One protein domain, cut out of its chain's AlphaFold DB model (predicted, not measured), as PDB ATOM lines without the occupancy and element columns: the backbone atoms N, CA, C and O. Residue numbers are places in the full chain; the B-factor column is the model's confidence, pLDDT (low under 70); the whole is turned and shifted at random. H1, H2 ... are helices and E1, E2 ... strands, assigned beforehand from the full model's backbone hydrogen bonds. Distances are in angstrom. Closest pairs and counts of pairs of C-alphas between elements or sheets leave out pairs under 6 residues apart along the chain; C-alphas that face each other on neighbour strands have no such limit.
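AT A GLANCE: This is residues 12 to 146 of the 149 residues of an uncharacterized protein of Granulicella tundricola (strain ATCC BAA-1859 / DSM 23138 / MP5ACTX9) (UniProt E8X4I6). What would one see first? One broad, twisted sheet of seven strands makes a wall, with one face covered and the other bare: H1 lies over its E1 edge, and the small hairpin of E4 and E5 and the long stretch of residues 22 to 46 lie over the same face. From E9 at the other edge, the last stretch, residues 133 to 146, runs back to pair briefly with E5. What are the parts, and in what order? The printed part has 135 residues, with one named helix followed by nine named strands, H1 and then E1 to E9; the antiparallel large sheet has the order E1, E2, E3, E6, E7, E8, E9, and the class is mostly strand, though under half of the residues are in named elements. How large is it? It is compact, with a radius of gyration of the C-alphas of 14.2 A, and its rounded outline spans 39 by 38 by 29 A.

IN THESE COORDINATES: Where does the first element lie? H1 is residues 12 to 21, 14.7 A long, from C-alpha 12 at (34.026, 43.565, -34.439). Which strands come next? E1 is residues 47 to 52, 14.3 A long, beginning at C-alpha 47 at (21.125, 33.842, -34.046); E2 is residues 56 to 61, 16.2 A, and E3 is residues 66 to 70, 13.1 A. E4, residues 73 to 77, is 11.6 A long and E5, residues 82 to 86, is 12.9 A. What follows? E6, residues 89 to 95, is 20.6 A long; E7, residues 106 to 114, is the longest strand by residues, at 25.5 A. E8, residues 117 to 122, is 16.9 A long, and E9, residues 130 to 132, is 7.3 A, ending at C-alpha 132 at (23.337, 35.748, -61.554).

HOW THE PARTS SIT: How does H1 sit? H1 is on the large sheet at a height over the sheet of 7.3 A, which gives two layers, a helix on one face of a sheet. It lies over E1 and runs along the strands, at 21 degrees to E1 on the local plane; their closest C-alphas, those of Gln 12 and Gly 52, are 3.9 A apart. In its backbone 5 of 6 O i to N i+4 pairs are within hydrogen-bond range. How is the large sheet joined? E1, E2 and E3 form a meander, each strand the antiparallel neighbour of the one before, with N 51 and O 58 at 2.8 A and N 59 and O 67 at 2.8 A. E3 is the antiparallel neighbour of E6, with N 68 and O 91 at 2.9 A. E6, E7, E8 and E9 form a second meander, with N 92 and O 109 at 2.9 A, N 112 and O 119 at 3.0 A, and N 120 and O 131 at 2.9 A. Where are E4 and E5? They form a hairpin, at 178 degrees between their directions, with N 76 and O 83 at 2.8 A. Each is apart from every strand of the large sheet. Residues 83 to 84 of E5 pair, antiparallel, with residues 143 to 144.

THE WHOLE: How far does it reach? The two C-alphas farthest apart, those of Ala 20 and Pro 128, are 38.8 A from each other. Is the printed part whole, and which links are long? It has no cut from residue 12 to 146; the link from H1 to E1, 25 residues, is long. Is any of it of low confidence? The mean pLDDT of the printed part is 95.2, and no printed residue is under 70.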
ATOM      1  N   GLN A  12      33.788  43.878 -35.851       96.75
ATOM      2  CA  GLN A  12      34.026  43.565 -34.439       96.75
ATOM      3  C   GLN A  12      33.084  44.332 -33.502       96.75
ATOM      4  O   GLN A  12      32.515  43.736 -32.587       96.75
ATOM      5  N   ASP A  13      32.878  45.630 -33.727       95.44
ATOM      6  CA  ASP A  13      31.953  46.432 -32.918       95.44
ATOM      7  C   ASP A  13      30.499  45.980 -33.113       95.44
ATOM      8  O   ASP A  13      29.742  45.892 -32.143       95.44
ATOM      9  N   LEU A  14      30.122  45.631 -34.351       96.50
ATOM     10  CA  LEU A  14      28.826  45.023 -34.655       96.50
ATOM     11  C   LEU A  14      28.644  43.714 -33.877       96.50
ATOM     12  O   LEU A  14      27.642  43.554 -33.185       96.50
ATOM     13  N   ALA A  15      29.621  42.804 -33.930       97.38
ATOM     14  CA  ALA A  15      29.564  41.526 -33.223       97.38
ATOM     15  C   ALA A  15      29.463  41.694 -31.697       97.38
ATOM     16  O   ALA A  15      28.699  40.973 -31.052       97.38
ATOM     17  N   ASN A  16      30.172  42.673 -31.124       96.12
ATOM     18  CA  ASN A  16      30.084  42.999 -29.698       96.12
ATOM     19  C   ASN A  16      28.681  43.503 -29.322       96.12
ATOM     20  O   ASN A  16      28.111  43.062 -28.323       96.12
ATOM     21  N   GLY A  17      28.104  44.396 -30.136       95.88
ATOM     22  CA  GLY A  17      26.747  44.908 -29.931       95.88
ATOM     23  C   GLY A  17      25.678  43.819 -30.037       95.88
ATOM     24  O   GLY A  17      24.777  43.759 -29.205       95.88
ATOM     25  N   LEU A  18      25.813  42.920 -31.015       96.31
ATOM     26  CA  LEU A  18      24.917  41.777 -31.190       96.31
ATOM     27  C   LEU A  18      25.011  40.801 -30.021       96.31
ATOM     28  O   LEU A  18      23.989  40.425 -29.454       96.31
ATOM     29  N   SER A  19      26.230  40.450 -29.608       96.69
ATOM     30  CA  SER A  19      26.466  39.545 -28.479       96.69
ATOM     31  C   SER A  19      25.804  40.035 -27.187       96.69
ATOM     32  O   SER A  19      25.332  39.221 -26.399       96.69
ATOM     33  N   ALA A  20      25.709  41.353 -26.987       96.31
ATOM     34  CA  ALA A  20      25.074  41.945 -25.811       96.31
ATOM     35  C   ALA A  20      23.539  41.819 -25.788       96.31
ATOM     36  O   ALA A  20      22.942  41.923 -24.717       96.31
ATOM     37  N   ILE A  21      22.898  41.616 -26.943       95.69
ATOM     38  CA  ILE A  21      21.438  41.479 -27.051       95.69
ATOM     39  C   ILE A  21      20.987  40.032 -27.267       95.69
ATOM     40  O   ILE A  21      19.789  39.764 -27.228       95.69
ATOM     41  N   LEU A  22      21.908  39.079 -27.452       95.50
ATOM     42  CA  LEU A  22      21.560  37.662 -27.554       95.50
ATOM     43  C   LEU A  22      20.941  37.127 -26.244       95.50
ATOM     44  O   LEU A  22      21.363  37.518 -25.155       95.50
ATOM     45  N   PRO A  23      19.950  36.212 -26.321       94.12
ATOM     46  CA  PRO A  23      19.332  35.655 -27.533       94.12
ATOM     47  C   PRO A  23      18.139  36.481 -28.070       94.12
ATOM     48  O   PRO A  23      17.379  35.981 -28.900       94.12
ATOM     49  N   ASN A  24      17.940  37.719 -27.601       96.12
ATOM     50  CA  ASN A  24      16.795  38.587 -27.916       96.12
ATOM     51  C   ASN A  24      16.977  39.331 -29.251       96.12
ATOM     52  O   ASN A  24      16.905  40.557 -29.338       96.12
ATOM     53  N   VAL A  25      17.229  38.562 -30.305       96.81
ATOM     54  CA  VAL A  25      17.304  39.027 -31.692       96.81
ATOM     55  C   VAL A  25      16.158  38.398 -32.472       96.81
ATOM     56  O   VAL A  25      15.770  37.257 -32.198       96.81
ATOM     57  N   LYS A  26      15.625  39.131 -33.454       96.25
ATOM     58  CA  LYS A  26      14.612  38.623 -34.380       96.25
ATOM     59  C   LYS A  26      15.028  37.255 -34.933       96.25
ATOM     60  O   LYS A  26      16.162  37.065 -35.369       96.25
ATOM     61  N   CYS A  27      14.084  36.319 -34.942       95.38
ATOM     62  CA  CYS A  27      14.217  35.030 -35.612       95.38
ATOM     63  C   CYS A  27      13.254  34.945 -36.800       95.38
ATOM     64  O   CYS A  27      12.146  35.485 -36.735       95.38
ATOM     65  N   GLY A  28      13.637  34.235 -37.860       95.38
ATOM     66  CA  GLY A  28      12.781  34.072 -39.034       95.38
ATOM     67  C   GLY A  28      13.488  33.439 -40.226       95.38
ATOM     68  O   GLY A  28      14.606  32.936 -40.102       95.38
ATOM     69  N   ALA A  29      12.812  33.471 -41.373       95.56
ATOM     70  CA  ALA A  29      13.353  33.009 -42.647       95.56
ATOM     71  C   ALA A  29      14.290  34.064 -43.244       95.56
ATOM     72  O   ALA A  29      14.020  35.260 -43.143       95.56
ATOM     73  N   LEU A  30      15.374  33.617 -43.876       96.56
ATOM     74  CA  LEU A  30      16.389  34.492 -44.459       96.56
ATOM     75  C   LEU A  30      16.172  34.719 -45.954       96.56
ATOM     76  O   LEU A  30      15.791  33.819 -46.710       96.56
ATOM     77  N   ARG A  31      16.502  35.937 -46.375       96.06
ATOM     78  CA  ARG A  31      16.570  36.355 -47.770       96.06
ATOM     79  C   ARG A  31      17.904  37.050 -48.035       96.06
ATOM     80  O   ARG A  31      18.349  37.856 -47.217       96.06
ATOM     81  N   PHE A  32      18.517  36.752 -49.177       97.38
ATOM     82  CA  PHE A  32      19.790  37.320 -49.622       97.38
ATOM     83  C   PHE A  32      19.584  38.056 -50.945       97.38
ATOM     84  O   PHE A  32      19.252  37.418 -51.942       97.38
ATOM     85  N   TRP A  33      19.721  39.387 -50.962       97.06
ATOM     86  CA  TRP A  33      19.406  40.220 -52.139       97.06
ATOM     87  C   TRP A  33      18.078  39.841 -52.819       97.06
ATOM     88  O   TRP A  33      18.003  39.643 -54.030       97.06
ATOM     89  N   GLY A  34      17.019  39.673 -52.028       95.31
ATOM     90  CA  GLY A  34      15.698  39.302 -52.547       95.31
ATOM     91  C   GLY A  34      15.490  37.803 -52.811       95.31
ATOM     92  O   GLY A  34      14.340  37.372 -52.905       95.31
ATOM     93  N   ALA A  35      16.544  36.982 -52.847       94.56
ATOM     94  CA  ALA A  35      16.440  35.535 -53.031       94.56
ATOM     95  C   ALA A  35      16.227  34.809 -51.694       94.56
ATOM     96  O   ALA A  35      17.034  34.928 -50.771       94.56
ATOM     97  N   TRP A  36      15.132  34.059 -51.575       94.69
ATOM     98  CA  TRP A  36      14.820  33.287 -50.369       94.69
ATOM     99  C   TRP A  36      15.751  32.083 -50.204       94.69
ATOM    100  O   TRP A  36      16.022  31.364 -51.167       94.69
ATOM    101  N   PHE A  37      16.187  31.826 -48.970       93.44
ATOM    102  CA  PHE A  37      16.749  30.530 -48.605       93.44
ATOM    103  C   PHE A  37      15.613  29.563 -48.251       93.44
ATOM    104  O   PHE A  37      14.956  29.724 -47.226       93.44
ATOM    105  N   GLY A  38      15.383  28.563 -49.104       89.50
ATOM    106  CA  GLY A  38      14.217  27.685 -48.979       89.50
ATOM    107  C   GLY A  38      12.945  28.344 -49.514       89.50
ATOM    108  O   GLY A  38      12.993  29.183 -50.418       89.50
ATOM    109  N   ARG A  39      11.785  27.931 -49.005       88.25
ATOM    110  CA  ARG A  39      10.508  28.574 -49.327       88.25
ATOM    111  C   ARG A  39      10.299  29.780 -48.404       88.25
ATOM    112  O   ARG A  39      10.741  29.773 -47.262       88.25
ATOM    113  N   PRO A  40       9.579  30.818 -48.848       91.81
ATOM    114  CA  PRO A  40       9.243  31.935 -47.973       91.81
ATOM    115  C   PRO A  40       8.599  31.450 -46.666       91.81
ATOM    116  O   PRO A  40       7.603  30.725 -46.701       91.81
ATOM    117  N   TYR A  41       9.172  31.870 -45.535       87.50
ATOM    118  CA  TYR A  41       8.676  31.591 -44.180       87.50
ATOM    119  C   TYR A  41       8.633  30.104 -43.773       87.50
ATOM    120  O   TYR A  41       7.907  29.758 -42.841       87.50
ATOM    121  N   ASP A  42       9.390  29.221 -44.434       83.88
ATOM    122  CA  ASP A  42       9.419  27.788 -44.092       83.88
ATOM    123  C   ASP A  42      10.451  27.408 -43.022       83.88
ATOM    124  O   ASP A  42      10.314  26.362 -42.389       83.88
ATOM    125  N   ASN A  43      11.434  28.278 -42.779       85.00
ATOM    126  CA  ASN A  43      12.527  28.062 -41.838       85.00
ATOM    127  C   ASN A  43      12.612  29.210 -40.824       85.00
ATOM    128  O   ASN A  43      12.365  30.372 -41.147       85.00
ATOM    129  N   GLY A  44      12.968  28.884 -39.579       91.69
ATOM    130  CA  GLY A  44      13.153  29.855 -38.500       91.69
ATOM    131  C   GLY A  44      14.570  29.796 -37.954       91.69
ATOM    132  O   GLY A  44      14.864  28.952 -37.112       91.69
ATOM    133  N   HIS A  45      15.435  30.707 -38.401       95.69
ATOM    134  CA  HIS A  45      16.813  30.778 -37.926       95.69
ATOM    135  C   HIS A  45      16.906  31.714 -36.723       95.69
ATOM    136  O   HIS A  45      16.450  32.861 -36.767       95.69
ATOM    137  N   ARG A  46      17.513  31.230 -35.639       97.38
ATOM    138  CA  ARG A  46      17.814  32.010 -34.437       97.38
ATOM    139  C   ARG A  46      19.315  32.214 -34.345       97.38
ATOM    140  O   ARG A  46      20.058  31.239 -34.296       97.38
ATOM    141  N   LEU A  47      19.735  33.472 -34.286       98.06
ATOM    142  CA  LEU A  47      21.125  33.842 -34.046       98.06
ATOM    143  C   LEU A  47      21.547  33.391 -32.640       98.06
ATOM    144  O   LEU A  47      20.845  33.680 -31.669       98.06
ATOM    145  N   VAL A  48      22.668  32.680 -32.534       98.31
ATOM    146  CA  VAL A  48      23.199  32.156 -31.262       98.31
ATOM    147  C   VAL A  48      24.616  32.625 -30.959       98.31
ATOM    148  O   VAL A  48      24.992  32.659 -29.792       98.31
ATOM    149  N   GLU A  49      25.384  33.021 -31.974       98.19
ATOM    150  CA  GLU A  49      26.760  33.481 -31.796       98.19
ATOM    151  C   GLU A  49      27.151  34.492 -32.878       98.19
ATOM    152  O   GLU A  49      26.605  34.487 -33.985       98.19
ATOM    153  N   CYS A  50      28.067  35.402 -32.548       97.50
ATOM    154  CA  CYS A  50      28.530  36.466 -33.432       97.50
ATOM    155  C   CYS A  50      30.033  36.676 -33.263       97.50
ATOM    156  O   CYS A  50      30.516  36.833 -32.146       97.50
ATOM    157  N   HIS A  51      30.749  36.774 -34.378       98.12
ATOM    158  CA  HIS A  51      32.177  37.071 -34.418       98.12
ATOM    159  C   HIS A  51      32.446  38.141 -35.466       98.12
ATOM    160  O   HIS A  51      31.879  38.099 -36.556       98.12
ATOM    161  N   GLY A  52      33.320  39.088 -35.152       97.25
ATOM    162  CA  GLY A  52      33.799  40.070 -36.118       97.25
ATOM    163  C   GLY A  52      35.279  39.865 -36.411       97.25
ATOM    164  O   GLY A  52      36.039  39.452 -35.542       97.25
ATOM    165  N   SER A  53      35.684  40.159 -37.639       95.88
ATOM    166  CA  SER A  53      37.079  40.368 -38.028       95.88
ATOM    167  C   SER A  53      37.258  41.794 -38.563       95.88
ATOM    168  O   SER A  53      36.398  42.653 -38.363       95.88
ATOM    169  N   GLU A  54      38.379  42.062 -39.232       94.38
ATOM    170  CA  GLU A  54      38.638  43.346 -39.893       94.38
ATOM    171  C   GLU A  54      37.526  43.726 -40.887       94.38
ATOM    172  O   GLU A  54      37.041  44.856 -40.869       94.38
ATOM    173  N   ASP A  55      37.084  42.774 -41.710       96.69
ATOM    174  CA  ASP A  55      36.174  42.999 -42.834       96.69
ATOM    175  C   ASP A  55      34.927  42.102 -42.824       96.69
ATOM    176  O   ASP A  55      34.015  42.328 -43.618       96.69
ATOM    177  N   CYS A  56      34.845  41.102 -41.943       98.25
ATOM    178  CA  CYS A  56      33.783  40.102 -41.962       98.25
ATOM    179  C   CYS A  56      33.001  40.066 -40.648       98.25
ATOM    180  O   CYS A  56      33.572  39.951 -39.563       98.25
ATOM    181  N   LEU A  57      31.673  40.129 -40.753       98.56
ATOM    182  CA  LEU A  57      30.755  39.783 -39.674       98.56
ATOM    183  C   LEU A  57      30.286  38.344 -39.891       98.56
ATOM    184  O   LEU A  57      29.629  38.045 -40.889       98.56
ATOM    185  N   ARG A  58      30.610  37.459 -38.952       98.62
ATOM    186  CA  ARG A  58      30.204  36.055 -38.953       98.62
ATOM    187  C   ARG A  58      29.123  35.824 -37.902       98.62
ATOM    188  O   ARG A  58      29.315  36.127 -36.728       98.62
ATOM    189  N   LEU A  59      28.000  35.270 -38.332       98.62
ATOM    190  CA  LEU A  59      26.800  35.029 -37.538       98.62
ATOM    191  C   LEU A  59      26.488  33.531 -37.544       98.62
ATOM    192  O   LEU A  59      26.384  32.941 -38.620       98.62
ATOM    193  N   GLU A  60      26.345  32.917 -36.373       98.69
ATOM    194  CA  GLU A  60      26.013  31.492 -36.236       98.69
ATOM    195  C   GLU A  60      24.578  31.310 -35.767       98.69
ATOM    196  O   GLU A  60      24.107  32.022 -34.876       98.69
ATOM    197  N   PHE A  61      23.896  30.331 -36.348       98.19
ATOM    198  CA  PHE A  61      22.497  30.039 -36.078       98.19
ATOM    199  C   PHE A  61      22.328  28.679 -35.394       98.19
ATOM    200  O   PHE A  61      23.236  27.845 -35.351       98.19
ATOM    201  N   ASN A  62      21.161  28.478 -34.787       96.50
ATOM    202  CA  ASN A  62      20.884  27.390 -33.850       96.50
ATOM    203  C   ASN A  62      21.028  25.965 -34.416       96.50
ATOM    204  O   ASN A  62      21.216  25.040 -33.627       96.50
ATOM    205  N   GLU A  63      20.975  25.756 -35.734       95.38
ATOM    206  CA  GLU A  63      21.192  24.438 -36.349       95.38
ATOM    207  C   GLU A  63      22.628  24.268 -36.881       95.38
ATOM    208  O   GLU A  63      22.968  23.246 -37.487       95.38
ATOM    209  N   GLY A  64      23.535  25.192 -36.553       95.69
ATOM    210  CA  GLY A  64      24.926  25.190 -37.009       95.69
ATOM    211  C   GLY A  64      25.107  25.812 -38.391       95.69
ATOM    212  O   GLY A  64      26.120  25.562 -39.043       95.69
ATOM    213  N   GLU A  65      24.128  26.586 -38.859       98.12
ATOM    214  CA  GLU A  65      24.291  27.425 -40.035       98.12
ATOM    215  C   GLU A  65      25.169  28.630 -39.715       98.12
ATOM    216  O   GLU A  65      25.208  29.131 -38.590       98.12
ATOM    217  N   VAL A  66      25.872  29.113 -40.731       98.62
ATOM    218  CA  VAL A  66      26.798  30.232 -40.599       98.62
ATOM    219  C   VAL A  66      26.573  31.191 -41.752       98.62
ATOM    220  O   VAL A  66      26.632  30.800 -42.918       98.62
ATOM    221  N   LEU A  67      26.371  32.460 -41.419       98.81
ATOM    222  CA  LEU A  67      26.364  33.565 -42.362       98.81
ATOM    223  C   LEU A  67      27.632  34.394 -42.171       98.81
ATOM    224  O   LEU A  67      27.816  35.019 -41.131       98.81
ATOM    225  N   ALA A  68      28.498  34.414 -43.176       98.81
ATOM    226  CA  ALA A  68      29.620  35.340 -43.261       98.81
ATOM    227  C   ALA A  68      29.243  36.502 -44.184       98.81
ATOM    228  O   ALA A  68      28.798  36.264 -45.307       98.81
ATOM    229  N   VAL A  69      29.416  37.740 -43.723       98.69
ATOM    230  CA  VAL A  69      29.087  38.961 -44.471       98.69
ATOM    231  C   VAL A  69      30.315  39.856 -44.542       98.69
ATOM    232  O   VAL A  69      30.786  40.339 -43.513       98.69
ATOM    233  N   TRP A  70      30.817  40.099 -45.754       98.50
ATOM    234  CA  TRP A  70      32.000  40.929 -45.987       98.50
ATOM    235  C   TRP A  70      31.621  42.385 -46.248       98.50
ATOM    236  O   TRP A  70      30.726  42.678 -47.046       98.50
ATOM    237  N   ASN A  71      32.346  43.290 -45.592       97.31
ATOM    238  CA  ASN A  71      32.144  44.736 -45.581       97.31
ATOM    239  C   ASN A  71      30.674  45.128 -45.332       97.31
ATOM    240  O   ASN A  71      30.081  45.846 -46.146       97.31
ATOM    241  N   PRO A  72      30.053  44.629 -44.243       97.38
ATOM    242  CA  PRO A  72      28.663  44.932 -43.946       97.38
ATOM    243  C   PRO A  72      28.494  46.425 -43.656       97.38
ATOM    244  O   PRO A  72      29.299  47.046 -42.962       97.38
ATOM    245  N   SER A  73      27.411  47.008 -44.153       96.44
ATOM    246  CA  SER A  73      27.001  48.369 -43.810       96.44
ATOM    247  C   SER A  73      25.480  48.491 -43.806       96.44
ATOM    248  O   SER A  73      24.778  47.621 -44.325       96.44
ATOM    249  N   ASP A  74      24.972  49.558 -43.177       96.19
ATOM    250  CA  ASP A  74      23.530  49.752 -42.965       96.19
ATOM    251  C   ASP A  74      22.903  48.559 -42.204       96.19
ATOM    252  O   ASP A  74      21.930  47.937 -42.634       96.19
ATOM    253  N   VAL A  75      23.553  48.184 -41.093       96.94
ATOM    254  CA  VAL A  75      23.174  47.045 -40.246       96.94
ATOM    255  C   VAL A  75      22.134  47.481 -39.218       96.94
ATOM    256  O   VAL A  75      22.394  48.349 -38.385       96.94
ATOM    257  N   GLN A  76      20.976  46.829 -39.250       97.12
ATOM    258  CA  GLN A  76      19.886  46.982 -38.298       97.12
ATOM    259  C   GLN A  76      19.450  45.595 -37.825       97.12
ATOM    260  O   GLN A  76      18.672  44.907 -38.482       97.12
ATOM    261  N   ILE A  77      19.965  45.179 -36.673       97.19
ATOM    262  CA  ILE A  77      19.613  43.903 -36.051       97.19
ATOM    263  C   ILE A  77      19.200  44.186 -34.608       97.19
ATOM    264  O   ILE A  77      19.968  44.738 -33.822       97.19
ATOM    265  N   THR A  78      17.956  43.854 -34.288       96.25
ATOM    266  CA  THR A  78      17.280  44.094 -33.010       96.25
ATOM    267  C   THR A  78      16.336  42.925 -32.708       96.25
ATOM    268  O   THR A  78      16.269  41.949 -33.456       96.25
ATOM    269  N   GLU A  79      15.558  43.022 -31.632       95.81
ATOM    270  CA  GLU A  79      14.492  42.062 -31.319       95.81
ATOM    271  C   GLU A  79      13.409  41.982 -32.417       95.81
ATOM    272  O   GLU A  79      12.805  40.933 -32.626       95.81
ATOM    273  N   THR A  80      13.180  43.070 -33.159       95.81
ATOM    274  CA  THR A  80      12.088  43.177 -34.145       95.81
ATOM    275  C   THR A  80      12.559  43.279 -35.594       95.81
ATOM    276  O   THR A  80      11.766  43.043 -36.505       95.81
ATOM    277  N   SER A  81      13.838  43.580 -35.832       96.69
ATOM    278  CA  SER A  81      14.412  43.783 -37.165       96.69
ATOM    279  C   SER A  81      15.679  42.952 -37.351       96.69
ATOM    280  O   SER A  81      16.491  42.850 -36.439       96.69
ATOM    281  N   PHE A  82      15.860  42.365 -38.531       97.69
ATOM    282  CA  PHE A  82      17.116  41.738 -38.934       97.69
ATOM    283  C   PHE A  82      17.378  42.133 -40.382       97.69
ATOM    284  O   PHE A  82      16.742  41.604 -41.292       97.69
ATOM    285  N   ARG A  83      18.275  43.096 -40.590       98.12
ATOM    286  CA  ARG A  83      18.609  43.641 -41.904       98.12
ATOM    287  C   ARG A  83      20.075  44.054 -41.962       98.12
ATOM    288  O   ARG A  83      20.579  44.734 -41.074       98.12
ATOM    289  N   ILE A  84      20.737  43.690 -43.050       98.25
ATOM    290  CA  ILE A  84      22.034  44.222 -43.459       98.25
ATOM    291  C   ILE A  84      21.822  44.811 -44.847       98.25
ATOM    292  O   ILE A  84      21.574  44.074 -45.800       98.25
ATOM    293  N   GLY A  85      21.856  46.140 -44.950       97.38
ATOM    294  CA  GLY A  85      21.530  46.837 -46.193       97.38
ATOM    295  C   GLY A  85      22.515  46.526 -47.315       97.38
ATOM    296  O   GLY A  85      22.097  46.143 -48.403       97.38
ATOM    297  N   CYS A  86      23.815  46.620 -47.038       96.38
ATOM    298  CA  CYS A  86      24.862  46.462 -48.045       96.38
ATOM    299  C   CYS A  86      25.970  45.514 -47.571       96.38
ATOM    300  O   CYS A  86      26.330  45.504 -46.395       96.38
ATOM    301  N   ALA A  87      26.543  44.766 -48.513       97.19
ATOM    302  CA  ALA A  87      27.721  43.921 -48.328       97.19
ATOM    303  C   ALA A  87      28.437  43.750 -49.674       97.19
ATOM    304  O   ALA A  87      27.786  43.762 -50.720       97.19
ATOM    305  N   THR A  88      29.756  43.552 -49.668       97.12
ATOM    306  CA  THR A  88      30.500  43.238 -50.903       97.12
ATOM    307  C   THR A  88      30.288  41.790 -51.332       97.12
ATOM    308  O   THR A  88      30.251  41.488 -52.524       97.12
ATOM    309  N   ALA A  89      30.141  40.897 -50.355       98.19
ATOM    310  CA  ALA A  89      29.857  39.487 -50.552       98.19
ATOM    311  C   ALA A  89      29.202  38.903 -49.298       98.19
ATOM    312  O   ALA A  89      29.336  39.459 -48.204       98.19
ATOM    313  N   LEU A  90      28.551  37.754 -49.444       98.00
ATOM    314  CA  LEU A  90      28.192  36.900 -48.318       98.00
ATOM    315  C   LEU A  90      28.298  35.425 -48.690       98.00
ATOM    316  O   LEU A  90      28.224  35.049 -49.862       98.00
ATOM    317  N   ARG A  91      28.448  34.601 -47.659       98.69
ATOM    318  CA  ARG A  91      28.406  33.146 -47.737       98.69
ATOM    319  C   ARG A  91      27.474  32.645 -46.652       98.69
ATOM    320  O   ARG A  91      27.713  32.879 -45.470       98.69
ATOM    321  N   TRP A  92      26.448  31.924 -47.069       98.50
ATOM    322  CA  TRP A  92      25.589  31.146 -46.192       98.50
ATOM    323  C   TRP A  92      26.014  29.685 -46.265       98.50
ATOM    324  O   TRP A  92      26.041  29.134 -47.359       98.50
ATOM    325  N   THR A  93      26.346  29.051 -45.141       98.38
ATOM    326  CA  THR A  93      26.616  27.605 -45.076       98.38
ATOM    327  C   THR A  93      25.665  26.917 -44.122       98.38
ATOM    328  O   THR A  93      25.424  27.432 -43.032       98.38
ATOM    329  N   TRP A  94      25.189  25.730 -44.483       97.75
ATOM    330  CA  TRP A  94      24.314  24.922 -43.639       97.75
ATOM    331  C   TRP A  94      24.589  23.437 -43.859       97.75
ATOM    332  O   TRP A  94      25.023  23.020 -44.934       97.75
ATOM    333  N   PHE A  95      24.308  22.627 -42.841       96.69
ATOM    334  CA  PHE A  95      24.179  21.188 -43.035       96.69
ATOM    335  C   PHE A  95      22.763  20.875 -43.511       96.69
ATOM    336  O   PHE A  95      21.805  21.463 -43.011       96.69
ATOM    337  N   TYR A  96      22.603  19.944 -44.451       92.38
ATOM    338  CA  TYR A  96      21.269  19.538 -44.902       92.38
ATOM    339  C   TYR A  96      20.399  19.098 -43.715       92.38
ATOM    340  O   TYR A  96      20.771  18.193 -42.962       92.38
ATOM    341  N   TYR A  97      19.222  19.707 -43.570       90.44
ATOM    342  CA  TYR A  97      18.355  19.468 -42.419       90.44
ATOM    343  C   TYR A  97      17.913  18.007 -42.304       90.44
ATOM    344  O   TYR A  97      17.499  17.371 -43.274       90.44
ATOM    345  N   GLY A  98      18.010  17.471 -41.087       91.31
ATOM    346  CA  GLY A  98      17.713  16.068 -40.800       91.31
ATOM    347  C   GLY A  98      18.823  15.084 -41.194       91.31
ATOM    348  O   GLY A  98      18.614  13.878 -41.073       91.31
ATOM    349  N   ARG A  99      19.996  15.556 -41.645       93.06
ATOM    350  CA  ARG A  99      21.174  14.714 -41.913       93.06
ATOM    351  C   ARG A  99      22.290  14.926 -40.882       93.06
ATOM    352  O   ARG A  99      22.327  15.960 -40.216       93.06
ATOM    353  N   PRO A 100      23.220  13.962 -40.735       95.75
ATOM    354  CA  PRO A 100      24.402  14.134 -39.896       95.75
ATOM    355  C   PRO A 100      25.237  15.354 -40.309       95.75
ATOM    356  O   PRO A 100      25.440  15.596 -41.499       95.75
ATOM    357  N   LYS A 101      25.777  16.083 -39.326       95.44
ATOM    358  CA  LYS A 101      26.653  17.245 -39.544       95.44
ATOM    359  C   LYS A 101      28.061  16.802 -39.965       95.44
ATOM    360  O   LYS A 101      29.000  16.848 -39.176       95.44
ATOM    361  N   THR A 102      28.185  16.307 -41.194       96.38
ATOM    362  CA  THR A 102      29.446  15.865 -41.813       96.38
ATOM    363  C   THR A 102      29.786  16.742 -43.023       96.38
ATOM    364  O   THR A 102      28.879  17.372 -43.576       96.38
ATOM    365  N   PRO A 103      31.059  16.801 -43.462       95.00
ATOM    366  CA  PRO A 103      31.463  17.608 -44.618       95.00
ATOM    367  C   PRO A 103      30.672  17.316 -45.901       95.00
ATOM    368  O   PRO A 103      30.416  18.224 -46.680       95.00
ATOM    369  N   GLU A 104      30.233  16.073 -46.107       95.44
ATOM    370  CA  GLU A 104      29.448  15.660 -47.279       95.44
ATOM    371  C   GLU A 104      28.033  16.248 -47.280       95.44
ATOM    372  O   GLU A 104      27.415  16.363 -48.335       95.44
ATOM    373  N   ASN A 105      27.514  16.615 -46.106       96.00
ATOM    374  CA  ASN A 105      26.213  17.258 -45.955       96.00
ATOM    375  C   ASN A 105      26.333  18.781 -45.796       96.00
ATOM    376  O   ASN A 105      25.320  19.414 -45.502       96.00
ATOM    377  N   LEU A 106      27.533  19.361 -45.936       97.50
ATOM    378  CA  LEU A 106      27.765  20.800 -45.827       97.50
ATOM    379  C   LEU A 106      27.553  21.484 -47.181       97.50
ATOM    380  O   LEU A 106      28.278  21.247 -48.150       97.50
ATOM    381  N   TYR A 107      26.585  22.388 -47.219       97.88
ATOM    382  CA  TYR A 107      26.227  23.165 -48.397       97.88
ATOM    383  C   TYR A 107      26.543  24.643 -48.205       97.88
ATOM    384  O   TYR A 107      26.670  25.116 -47.072       97.88
ATOM    385  N   TYR A 108      26.675  25.371 -49.314       98.12
ATOM    386  CA  TYR A 108      26.863  26.816 -49.294       98.12
ATOM    387  C   TYR A 108      26.088  27.551 -50.388       98.12
ATOM    388  O   TYR A 108      25.871  27.019 -51.473       98.12
ATOM    389  N   LEU A 109      25.722  28.801 -50.116       97.81
ATOM    390  CA  LEU A 109      25.273  29.801 -51.078       97.81
ATOM    391  C   LEU A 109      26.244  30.979 -50.981       97.81
ATOM    392  O   LEU A 109      26.320  31.640 -49.946       97.81
ATOM    393  N   ASP A 110      26.989  31.221 -52.052       98.19
ATOM    394  CA  ASP A 110      27.889  32.359 -52.192       98.19
ATOM    395  C   ASP A 110      27.251  33.415 -53.060       98.19
ATOM    396  O   ASP A 110      26.729  33.109 -54.129       98.19
ATOM    397  N   TYR A 111      27.412  34.661 -52.652       97.88
ATOM    398  CA  TYR A 111      26.962  35.806 -53.413       97.88
ATOM    399  C   TYR A 111      28.018  36.904 -53.355       97.88
ATOM    400  O   TYR A 111      28.607  37.151 -52.301       97.88
ATOM    401  N   ALA A 112      28.236  37.593 -54.469       97.12
ATOM    402  CA  ALA A 112      29.131  38.742 -54.520       97.12
ATOM    403  C   ALA A 112      28.600  39.809 -55.476       97.12
ATOM    404  O   ALA A 112      28.016  39.497 -56.515       97.12
ATOM    405  N   GLN A 113      28.829  41.074 -55.133       94.38
ATOM    406  CA  GLN A 113      28.570  42.171 -56.058       94.38
ATOM    407  C   GLN A 113      29.609  42.148 -57.182       94.38
ATOM    408  O   GLN A 113      30.813  42.159 -56.924       94.38
ATOM    409  N   GLN A 114      29.149  42.141 -58.431       93.50
ATOM    410  CA  GLN A 114      30.007  42.194 -59.611       93.50
ATOM    411  C   GLN A 114      29.282  42.931 -60.743       93.50
ATOM    412  O   GLN A 114      28.129  42.634 -61.025       93.50
ATOM    413  N   ASP A 115      29.930  43.904 -61.390       88.25
ATOM    414  CA  ASP A 115      29.401  44.614 -62.573       88.25
ATOM    415  C   ASP A 115      27.964  45.175 -62.411       88.25
ATOM    416  O   ASP A 115      27.178  45.224 -63.356       88.25
ATOM    417  N   GLY A 116      27.604  45.599 -61.192       84.75
ATOM    418  CA  GLY A 116      26.270  46.124 -60.858       84.75
ATOM    419  C   GLY A 116      25.185  45.062 -60.628       84.75
ATOM    420  O   GLY A 116      24.052  45.422 -60.307       84.75
ATOM    421  N   GLY A 117      25.521  43.776 -60.755       92.19
ATOM    422  CA  GLY A 117      24.670  42.637 -60.417       92.19
ATOM    423  C   GLY A 117      25.198  41.834 -59.226       92.19
ATOM    424  O   GLY A 117      26.241  42.149 -58.648       92.19
ATOM    425  N   ILE A 118      24.468  40.775 -58.872       96.62
ATOM    426  CA  ILE A 118      24.872  39.815 -57.840       96.62
ATOM    427  C   ILE A 118      25.182  38.484 -58.517       96.62
ATOM    428  O   ILE A 118      24.278  37.824 -59.035       96.62
ATOM    429  N   VAL A 119      26.457  38.096 -58.522       96.12
ATOM    430  CA  VAL A 119      26.865  36.754 -58.946       96.12
ATOM    431  C   VAL A 119      26.596  35.778 -57.807       96.12
ATOM    432  O   VAL A 119      26.813  36.112 -56.644       96.12
ATOM    433  N   PHE A 120      26.142  34.577 -58.140       95.00
ATOM    434  CA  PHE A 120      25.814  33.524 -57.186       95.00
ATOM    435  C   PHE A 120      26.579  32.230 -57.503       95.00
ATOM    436  O   PHE A 120      26.804  31.918 -58.677       95.00
ATOM    437  N   ARG A 121      26.986  31.469 -56.476       97.31
ATOM    438  CA  ARG A 121      27.594  30.127 -56.597       97.31
ATOM    439  C   ARG A 121      27.138  29.203 -55.470       97.31
ATOM    440  O   ARG A 121      26.904  29.650 -54.355       97.31
ATOM    441  N   THR A 122      27.084  27.900 -55.727       97.69
ATOM    442  CA  THR A 122      26.702  26.896 -54.726       97.69
ATOM    443  C   THR A 122      27.230  25.507 -55.069       97.69
ATOM    444  O   THR A 122      27.479  25.199 -56.235       97.69
ATOM    445  N   ASN A 123      27.377  24.657 -54.053       96.44
ATOM    446  CA  ASN A 123      27.520  23.205 -54.200       96.44
ATOM    447  C   ASN A 123      26.195  22.447 -53.981       96.44
ATOM    448  O   ASN A 123      26.205  21.220 -53.904       96.44
ATOM    449  N   TRP A 124      25.072  23.155 -53.843       93.00
ATOM    450  CA  TRP A 124      23.751  22.561 -53.698       93.00
ATOM    451  C   TRP A 124      23.191  22.193 -55.070       93.00
ATOM    452  O   TRP A 124      22.899  23.046 -55.902       93.00
ATOM    453  N   ASP A 125      23.072  20.893 -55.303       89.19
ATOM    454  CA  ASP A 125      22.786  20.268 -56.595       89.19
ATOM    455  C   ASP A 125      21.334  20.418 -57.074       89.19
ATOM    456  O   ASP A 125      21.005  20.034 -58.197       89.19
ATOM    457  N   THR A 126      20.458  21.000 -56.256       85.50
ATOM    458  CA  THR A 126      19.050  21.248 -56.601       85.50
ATOM    459  C   THR A 126      18.848  22.489 -57.473       85.50
ATOM    460  O   THR A 126      17.770  22.662 -58.044       85.50
ATOM    461  N   ILE A 127      19.865  23.346 -57.588       86.81
ATOM    462  CA  ILE A 127      19.866  24.569 -58.397       86.81
ATOM    463  C   ILE A 127      21.169  24.660 -59.211       86.81
ATOM    464  O   ILE A 127      22.133  23.950 -58.917       86.81
ATOM    465  N   PRO A 128      21.241  25.513 -60.251       90.31
ATOM    466  CA  PRO A 128      22.491  25.726 -60.971       90.31
ATOM    467  C   PRO A 128      23.622  26.155 -60.026       90.31
ATOM    468  O   PRO A 128      23.474  27.099 -59.253       90.31
ATOM    469  N   GLY A 129      24.777  25.489 -60.124       91.38
ATOM    470  CA  GLY A 129      25.925  25.724 -59.238       91.38
ATOM    471  C   GLY A 129      26.566  27.113 -59.359       91.38
ATOM    472  O   GLY A 129      27.410  27.483 -58.545       91.38
ATOM    473  N   ASN A 130      26.202  27.892 -60.377       93.94
ATOM    474  CA  ASN A 130      26.536  29.305 -60.492       93.94
ATOM    475  C   ASN A 130      25.514  30.044 -61.362       93.94
ATOM    476  O   ASN A 130      24.776  29.427 -62.133       93.94
ATOM    477  N   GLY A 131      25.494  31.367 -61.243       93.19
ATOM    478  CA  GLY A 131      24.658  32.224 -62.067       93.19
ATOM    479  C   GLY A 131      24.667  33.670 -61.598       93.19
ATOM    480  O   GLY A 131      25.583  34.114 -60.907       93.19
ATOM    481  N   TRP A 132      23.617  34.384 -61.975       93.81
ATOM    482  CA  TRP A 132      23.337  35.748 -61.554       93.81
ATOM    483  C   TRP A 132      21.948  35.785 -60.931       93.81
ATOM    484  O   TRP A 132      21.053  35.077 -61.400       93.81
ATOM    485  N   LEU A 133      21.763  36.603 -59.898       91.69
ATOM    486  CA  LEU A 133      20.417  36.948 -59.448       91.69
ATOM    487  C   LEU A 133      19.720  37.872 -60.457       91.69
ATOM    488  O   LEU A 133      20.338  38.374 -61.402       91.69
ATOM    489  N   GLU A 134      18.420  38.084 -60.252       87.56
ATOM    490  CA  GLU A 134      17.613  38.994 -61.066       87.56
ATOM    491  C   GLU A 134      18.207  40.412 -61.091       87.56
ATOM    492  O   GLU A 134      18.952  40.829 -60.203       87.56
ATOM    493  N   LYS A 135      17.907  41.167 -62.153       80.62
ATOM    494  CA  LYS A 135      18.564  42.455 -62.438       80.62
ATOM    495  C   LYS A 135      18.375  43.491 -61.319       80.62
ATOM    496  O   LYS A 135      19.208  44.379 -61.168       80.62
ATOM    497  N   ASP A 136      17.288  43.397 -60.567       89.19
ATOM    498  CA  ASP A 136      16.946  44.270 -59.448       89.19
ATOM    499  C   ASP A 136      17.418  43.731 -58.088       89.19
ATOM    500  O   ASP A 136      17.186  44.390 -57.077       89.19
ATOM    501  N   ALA A 137      18.126  42.596 -58.028       90.56
ATOM    502  CA  ALA A 137      18.608  41.996 -56.780       90.56
ATOM    503  C   ALA A 137      19.422  42.981 -55.919       90.56
ATOM    504  O   ALA A 137      19.291  43.009 -54.698       90.56
ATOM    505  N   SER A 138      20.203  43.862 -56.551       89.31
ATOM    506  CA  SER A 138      20.987  44.905 -55.873       89.31
ATOM    507  C   SER A 138      20.144  46.011 -55.218       89.31
ATOM    508  O   SER A 138      20.684  46.795 -54.441       89.31
ATOM    509  N   SER A 139      18.839  46.082 -55.506       92.56
ATOM    510  CA  SER A 139      17.897  46.986 -54.831       92.56
ATOM    511  C   SER A 139      17.393  46.446 -53.488       92.56
ATOM    512  O   SER A 139      16.873  47.213 -52.675       92.56
ATOM    513  N   TYR A 140      17.570  45.147 -53.234       96.00
ATOM    514  CA  TYR A 140      17.225  44.513 -51.968       96.00
ATOM    515  C   TYR A 140      18.388  44.591 -50.972       96.00
ATOM    516  O   TYR A 140      19.552  44.656 -51.381       96.00
ATOM    517  N   PRO A 141      18.102  44.532 -49.658       97.62
ATOM    518  CA  PRO A 141      19.135  44.354 -48.648       97.62
ATOM    519  C   PRO A 141      19.990  43.117 -48.931       97.62
ATOM    520  O   PRO A 141      19.478  42.084 -49.370       97.62
ATOM    521  N   ALA A 142      21.284  43.202 -48.622       97.81
ATOM    522  CA  ALA A 142      22.186  42.059 -48.723       97.81
ATOM    523  C   ALA A 142      21.681  40.867 -47.898       97.81
ATOM    524  O   ALA A 142      21.730  39.730 -48.364       97.81
ATOM    525  N   VAL A 143      21.155  41.131 -46.699       98.25
ATOM    526  CA  VAL A 143      20.525  40.127 -45.835       98.25
ATOM    527  C   VAL A 143      19.302  40.731 -45.173       98.25
ATOM    528  O   VAL A 143      19.361  41.857 -44.676       98.25
ATOM    529  N   GLU A 144      18.219  39.971 -45.074       97.62
ATOM    530  CA  GLU A 144      17.094  40.329 -44.217       97.62
ATOM    531  C   GLU A 144      16.291  39.112 -43.747       97.62
ATOM    532  O   GLU A 144      16.289  38.066 -44.400       97.62
ATOM    533  N   MET A 145      15.581  39.279 -42.630       97.12
ATOM    534  CA  MET A 145      14.457  38.422 -42.247       97.12
ATOM    535  C   MET A 145      13.158  39.223 -42.385       97.12
ATOM    536  O   MET A 145      12.850  40.017 -41.488       97.12
ATOM    537  N   PRO A 146      12.408  39.070 -43.491       94.75
ATOM    538  CA  PRO A 146      11.151  39.786 -43.683       94.75
ATOM    539  C   PRO A 146      10.089  39.360 -42.664       94.75
ATOM    540  O   PRO A 146      10.058  38.206 -42.232       94.75
TER     541      PRO A 146